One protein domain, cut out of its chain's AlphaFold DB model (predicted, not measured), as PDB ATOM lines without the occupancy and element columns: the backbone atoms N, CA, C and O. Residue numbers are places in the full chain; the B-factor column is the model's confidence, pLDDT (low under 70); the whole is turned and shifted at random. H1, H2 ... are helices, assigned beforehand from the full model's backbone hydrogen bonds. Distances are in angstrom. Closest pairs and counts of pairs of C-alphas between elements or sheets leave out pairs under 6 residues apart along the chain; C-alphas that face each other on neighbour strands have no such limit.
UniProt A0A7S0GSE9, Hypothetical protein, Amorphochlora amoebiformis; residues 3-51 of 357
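Overview. This is residues 3 to 51 of the 357 residues of the protein "Hypothetical protein" of Amorphochlora amoebiformis (UniProt A0A7S0GSE9). This is a helical hairpin of unequal arms: H1 folds back through a tight turn into the longer H2, and the last residues, 43 to 51, stick out past the contact between them. Residues 3 to 9 make a hooked lead-in before H1. The printed part has 49 residues with two named helices, H1 then H2, and no named strand, and its class is all helix. It is loose, with a radius of gyration of the C-alphas of 12.5 A, and flat, spanning 39 by 22 by 12 A.

Along the chain. H1, residues 10 to 23, begins at C-alpha 10 (123.818, 119.186, 127.648) and is 20.2 A long from first to last C-alpha. H2, residues 28 to 50, is 32.1 A long and ends at C-alpha 50 (133.269, 131.407, 140.992).

Arrangement. H1 and H2 touch, H2 with residues 28 to 38 alone; the closest C-alphas, those of Glu 21 and Arg 28, are 6.6 A apart. They run opposite ways at a shallow tilt of 20 degrees. In both helices every O i to N i+4 pair is within hydrogen-bond range.

Size, cuts and confidence. The C-alphas farthest apart, of Thr 25 and Phe 51, are 39.8 A apart. The printed part has no cut, and no printed residue is under 70 in pLDDT.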
ATOM      1  N   LEU A   3     130.478 117.981 123.361       95.12
ATOM      2  CA  LEU A   3     129.982 118.894 124.402       95.12
ATOM      3  C   LEU A   3     130.827 120.165 124.536       95.12
ATOM      4  O   LEU A   3     130.287 121.239 124.775       95.12
ATOM      5  N   ARG A   4     132.150 120.044 124.394       93.81
ATOM      6  CA  ARG A   4     133.086 121.166 124.517       93.81
ATOM      7  C   ARG A   4     132.895 122.186 123.397       93.81
ATOM      8  O   ARG A   4     132.980 123.385 123.644       93.81
ATOM      9  N   TRP A   5     132.644 121.694 122.189       94.75
ATOM     10  CA  TRP A   5     132.469 122.500 120.983       94.75
ATOM     11  C   TRP A   5     131.014 122.916 120.741       94.75
ATOM     12  O   TRP A   5     130.705 123.462 119.691       94.75
ATOM     13  N   GLY A   6     130.102 122.640 121.683       95.06
ATOM     14  CA  GLY A   6     128.688 123.004 121.553       95.06
ATOM     15  C   GLY A   6     127.928 122.233 120.467       95.06
ATOM     16  O   GLY A   6     126.803 122.592 120.145       95.06
ATOM     17  N   GLN A   7     128.504 121.156 119.927       97.44
ATOM     18  CA  GLN A   7     127.887 120.328 118.883       97.44
ATOM     19  C   GLN A   7     126.727 119.480 119.423       97.44
ATOM     20  O   GLN A   7     125.891 119.006 118.661       97.44
ATOM     21  N   ILE A   8     126.684 119.263 120.741       96.69
ATOM     22  CA  ILE A   8     125.570 118.614 121.434       96.69
ATOM     23  C   ILE A   8     125.228 119.446 122.667       96.69
ATOM     24  O   ILE A   8     126.102 119.732 123.488       96.69
ATOM     25  N   SER A   9     123.949 119.787 122.826       95.62
ATOM     26  CA  SER A   9     123.464 120.476 124.021       95.62
ATOM     27  C   SER A   9     123.422 119.526 125.231       95.62
ATOM     28  O   SER A   9     122.831 118.442 125.146       95.62
ATOM     29  N   PRO A  10     123.976 119.923 126.393       94.38
ATOM     30  CA  PRO A  10     123.818 119.186 127.648       94.38
ATOM     31  C   PRO A  10     122.346 118.970 128.034       94.38
ATOM     32  O   PRO A  10     122.007 117.920 128.578       94.38
ATOM     33  N   ASN A  11     121.463 119.919 127.699       94.44
ATOM     34  CA  ASN A  11     120.027 119.810 127.971       94.44
ATOM     35  C   ASN A  11     119.377 118.720 127.113       94.44
ATOM     36  O   ASN A  11     118.548 117.966 127.611       94.44
ATOM     37  N   THR A  12     119.793 118.577 125.850       96.31
ATOM     38  CA  THR A  12     119.338 117.473 124.989       96.31
ATOM     39  C   THR A  12     119.725 116.124 125.588       96.31
ATOM     40  O   THR A  12     118.897 115.219 125.652       96.31
ATOM     41  N   ILE A  13     120.953 115.998 126.106       95.81
ATOM     42  CA  ILE A  13     121.391 114.780 126.799       95.81
ATOM     43  C   ILE A  13     120.542 114.530 128.052       95.81
ATOM     44  O   ILE A  13     120.132 113.398 128.295       95.81
ATOM     45  N   TYR A  14     120.265 115.567 128.846       94.25
ATOM     46  CA  TYR A  14     119.433 115.453 130.043       94.25
ATOM     47  C   TYR A  14     118.029 114.921 129.723       94.25
ATOM     48  O   TYR A  14     117.593 113.953 130.350       94.25
ATOM     49  N   TRP A  15     117.346 115.508 128.739       95.62
ATOM     50  CA  TRP A  15     115.996 115.086 128.360       95.62
ATOM     51  C   TRP A  15     115.978 113.679 127.765       95.62
ATOM     52  O   TRP A  15     115.163 112.866 128.188       95.62
ATOM     53  N   ALA A  16     116.960 113.327 126.930       95.19
ATOM     54  CA  ALA A  16     117.101 111.961 126.429       95.19
ATOM     55  C   ALA A  16     117.267 110.935 127.570       95.19
ATOM     56  O   ALA A  16     116.678 109.857 127.536       95.19
ATOM     57  N   ILE A  17     118.022 111.270 128.626       94.69
ATOM     58  CA  ILE A  17     118.118 110.407 129.814       94.69
ATOM     59  C   ILE A  17     116.758 110.272 130.509       94.69
ATOM     60  O   ILE A  17     116.437 109.186 130.990       94.69
ATOM     61  N   LYS A  18     115.965 111.347 130.582       94.50
ATOM     62  CA  LYS A  18     114.629 111.320 131.193       94.50
ATOM     63  C   LYS A  18     113.639 110.475 130.415       94.50
ATOM     64  O   LYS A  18     112.875 109.744 131.041       94.50
ATOM     65  N   ASP A  19     113.695 110.506 129.095       95.62
ATOM     66  CA  ASP A  19     112.833 109.671 128.266       95.62
ATOM     67  C   ASP A  19     113.199 108.187 128.402       95.62
ATOM     68  O   ASP A  19     112.315 107.356 128.599       95.62
ATOM     69  N   ILE A  20     114.497 107.857 128.450       95.50
ATOM     70  CA  ILE A  20     114.965 106.484 128.715       95.50
ATOM     71  C   ILE A  20     114.626 106.030 130.150       95.50
ATOM     72  O   ILE A  20     114.335 104.856 130.386       95.50
ATOM     73  N   GLU A  21     114.669 106.939 131.133       94.12
ATOM     74  CA  GLU A  21     114.258 106.642 132.513       94.12
ATOM     75  C   GLU A  21     112.764 106.287 132.573       94.12
ATOM     76  O   GLU A  21     112.402 105.345 133.273       94.12
ATOM     77  N   LYS A  22     111.916 106.991 131.808       94.00
ATOM     78  CA  LYS A  22     110.474 106.712 131.706       94.00
ATOM     79  C   LYS A  22     110.171 105.414 130.958       94.00
ATOM     80  O   LYS A  22     109.287 104.678 131.381       94.00
ATOM     81  N   SER A  23     110.889 105.125 129.870       94.38
ATOM     82  CA  SER A  23     110.660 103.918 129.064       94.38
ATOM     83  C   SER A  23     111.115 102.628 129.756       94.38
ATOM     84  O   SER A  23     110.744 101.538 129.330       94.38
ATOM     85  N   GLY A  24     111.959 102.726 130.789       92.31
ATOM     86  CA  GLY A  24     112.488 101.570 131.516       92.31
ATOM     87  C   GLY A  24     113.510 100.742 130.725       92.31
ATOM     88  O   GLY A  24     113.906  99.670 131.177       92.31
ATOM     89  N   THR A  25     113.979 101.229 129.571       93.00
ATOM     90  CA  THR A  25     114.866 100.474 128.664       93.00
ATOM     91  C   THR A  25     116.243 100.185 129.273       93.00
ATOM     92  O   THR A  25     116.891  99.202 128.919       93.00
ATOM     93  N   LEU A  26     116.715 101.030 130.198       93.12
ATOM     94  CA  LEU A  26     117.991 100.845 130.888       93.12
ATOM     95  C   LEU A  26     117.829 100.869 132.412       93.12
ATOM     96  O   LEU A  26     117.031 101.643 132.940       93.12
ATOM     97  N   PRO A  27     118.664 100.113 133.156       94.00
ATOM     98  CA  PRO A  27     118.667 100.169 134.610       94.00
ATOM     99  C   PRO A  27     118.921 101.587 135.124       94.00
ATOM    100  O   PRO A  27     119.923 102.221 134.771       94.00
ATOM    101  N   ARG A  28     118.084 102.043 136.061       91.88
ATOM    102  CA  ARG A  28     118.173 103.380 136.674       91.88
ATOM    103  C   ARG A  28     119.562 103.710 137.230       91.88
ATOM    104  O   ARG A  28     120.018 104.847 137.147       91.88
ATOM    105  N   ALA A  29     120.275 102.711 137.752       92.56
ATOM    106  CA  ALA A  29     121.641 102.875 138.248       92.56
ATOM    107  C   ALA A  29     122.632 103.329 137.155       92.56
ATOM    108  O   ALA A  29     123.494 104.172 137.421       92.56
ATOM    109  N   LYS A  30     122.501 102.815 135.922       93.06
ATOM    110  CA  LYS A  30     123.342 103.223 134.784       93.06
ATOM    111  C   LYS A  30     123.030 104.657 134.369       93.06
ATOM    112  O   LYS A  30     123.960 105.448 134.219       93.06
ATOM    113  N   LEU A  31     121.743 105.002 134.285       94.06
ATOM    114  CA  LEU A  31     121.286 106.360 133.972       94.06
ATOM    115  C   LEU A  31     121.812 107.363 135.002       94.06
ATOM    116  O   LEU A  31     122.489 108.315 134.632       94.06
ATOM    117  N   LYS A  32     121.649 107.083 136.301       93.38
ATOM    118  CA  LYS A  32     122.180 107.921 137.388       93.38
ATOM    119  C   LYS A  32     123.696 108.120 137.289       93.38
ATOM    120  O   LYS A  32     124.194 109.224 137.514       93.38
ATOM    121  N   SER A  33     124.445 107.063 136.967       92.88
ATOM    122  CA  SER A  33     125.902 107.145 136.795       92.88
ATOM    123  C   SER A  33     126.289 108.058 135.629       92.88
ATOM    124  O   SER A  33     127.204 108.873 135.768       92.88
ATOM    125  N   PHE A  34     125.570 107.956 134.509       94.12
ATOM    126  CA  PHE A  34     125.781 108.789 133.332       94.12
ATOM    127  C   PHE A  34     125.361 110.249 133.574       94.12
ATOM    128  O   PHE A  34     126.179 111.142 133.370       94.12
ATOM    129  N   SER A  35     124.172 110.507 134.132       94.06
ATOM    130  CA  SER A  35     123.724 111.860 134.508       94.06
ATOM    131  C   SER A  35     124.722 112.557 135.425       94.06
ATOM    132  O   SER A  35     125.040 113.725 135.232       94.06
ATOM    133  N   ARG A  36     125.286 111.830 136.399       93.88
ATOM    134  CA  ARG A  36     126.295 112.384 137.306       93.88
ATOM    135  C   ARG A  36     127.533 112.889 136.559       93.88
ATOM    136  O   ARG A  36     128.120 113.869 136.997       93.88
ATOM    137  N   ARG A  37     127.936 112.259 135.447       92.50
ATOM    138  CA  ARG A  37     129.066 112.728 134.622       92.50
ATOM    139  C   ARG A  37     128.770 114.084 133.976       92.50
ATOM    140  O   ARG A  37     129.674 114.906 133.904       92.50
ATOM    141  N   ILE A  38     127.524 114.321 133.564       94.06
ATOM    142  CA  ILE A  38     127.083 115.619 133.033       94.06
ATOM    143  C   ILE A  38     127.050 116.672 134.147       94.06
ATOM    144  O   ILE A  38     127.589 117.754 133.979       94.06
ATOM    145  N   ILE A  39     126.549 116.325 135.335       94.31
ATOM    146  CA  ILE A  39     126.540 117.247 136.485       94.31
ATOM    147  C   ILE A  39     127.967 117.641 136.910       94.31
ATOM    148  O   ILE A  39     128.201 118.782 137.294       94.31
ATOM    149  N   TRP A  40     128.948 116.734 136.809       93.75
ATOM    150  CA  TRP A  40     130.356 117.069 137.064       93.75
ATOM    151  C   TRP A  40     130.908 118.129 136.106       93.75
ATOM    152  O   TRP A  40     131.734 118.934 136.532       93.75
ATOM    153  N   ARG A  41     130.458 118.153 134.843       95.44
ATOM    154  CA  ARG A  41     130.775 119.252 133.922       95.44
ATOM    155  C   ARG A  41     130.217 120.551 134.490       95.44
ATOM    156  O   ARG A  41     130.978 121.490 134.670       95.44
ATOM    157  N   ASP A  42     128.931 120.598 134.807       95.31
ATOM    158  CA  ASP A  42     128.290 121.840 135.254       95.31
ATOM    159  C   ASP A  42     128.892 122.352 136.570       95.31
ATOM    160  O   ASP A  42     129.093 123.553 136.734       95.31
ATOM    161  N   LEU A  43     129.293 121.445 137.467       95.50
ATOM    162  CA  LEU A  43     130.061 121.792 138.661       95.50
ATOM    163  C   LEU A  43     131.418 122.422 138.315       95.50
ATOM    164  O   LEU A  43     131.805 123.391 138.960       95.50
ATOM    165  N   ALA A  44     132.136 121.913 137.312       96.62
ATOM    166  CA  ALA A  44     133.395 122.511 136.873       96.62
ATOM    167  C   ALA A  44     133.181 123.939 136.348       96.62
ATOM    168  O   ALA A  44     133.919 124.849 136.720       96.62
ATOM    169  N   TYR A  45     132.141 124.156 135.537       97.06
ATOM    170  CA  TYR A  45     131.790 125.490 135.035       97.06
ATOM    171  C   TYR A  45     131.378 126.430 136.172       97.06
ATOM    172  O   TYR A  45     131.834 127.567 136.219       97.06
ATOM    173  N   PHE A  46     130.596 125.946 137.140       96.00
ATOM    174  CA  PHE A  46     130.271 126.701 138.348       96.00
ATOM    175  C   PHE A  46     131.530 127.115 139.126       96.00
ATOM    176  O   PHE A  46     131.631 128.259 139.576       96.00
ATOM    177  N   GLN A  47     132.508 126.212 139.260       96.44
ATOM    178  CA  GLN A  47     133.793 126.535 139.880       96.44
ATOM    179  C   GLN A  47     134.544 127.603 139.090       96.44
ATOM    180  O   GLN A  47     135.004 128.556 139.705       96.44
ATOM    181  N   LEU A  48     134.614 127.502 137.759       97.31
ATOM    182  CA  LEU A  48     135.301 128.493 136.927       97.31
ATOM    183  C   LEU A  48     134.638 129.874 137.014       97.31
ATOM    184  O   LEU A  48     135.334 130.873 137.156       97.31
ATOM    185  N   CYS A  49     133.304 129.935 137.006       96.94
ATOM    186  CA  CYS A  49     132.569 131.185 137.204       96.94
ATOM    187  C   CYS A  49     132.812 131.791 138.596       96.94
ATOM    188  O   CYS A  49     132.830 133.009 138.742       96.94
ATOM    189  N   THR A  50     132.998 130.951 139.619       96.69
ATOM    190  CA  THR A  50     133.269 131.407 140.992       96.69
ATOM    191  C   THR A  50     134.740 131.792 141.190       96.69
ATOM    192  O   THR A  50     135.041 132.706 141.950       96.69
ATOM    193  N   PHE A  51     135.661 131.110 140.507       97.06
ATOM    194  CA  PHE A  51     137.111 131.262 140.620       97.06
ATOM    195  C   PHE A  51     137.738 131.388 139.216       97.06
ATOM    196  O   PHE A  51     138.314 130.416 138.719       97.06
TER     197      PHE A  51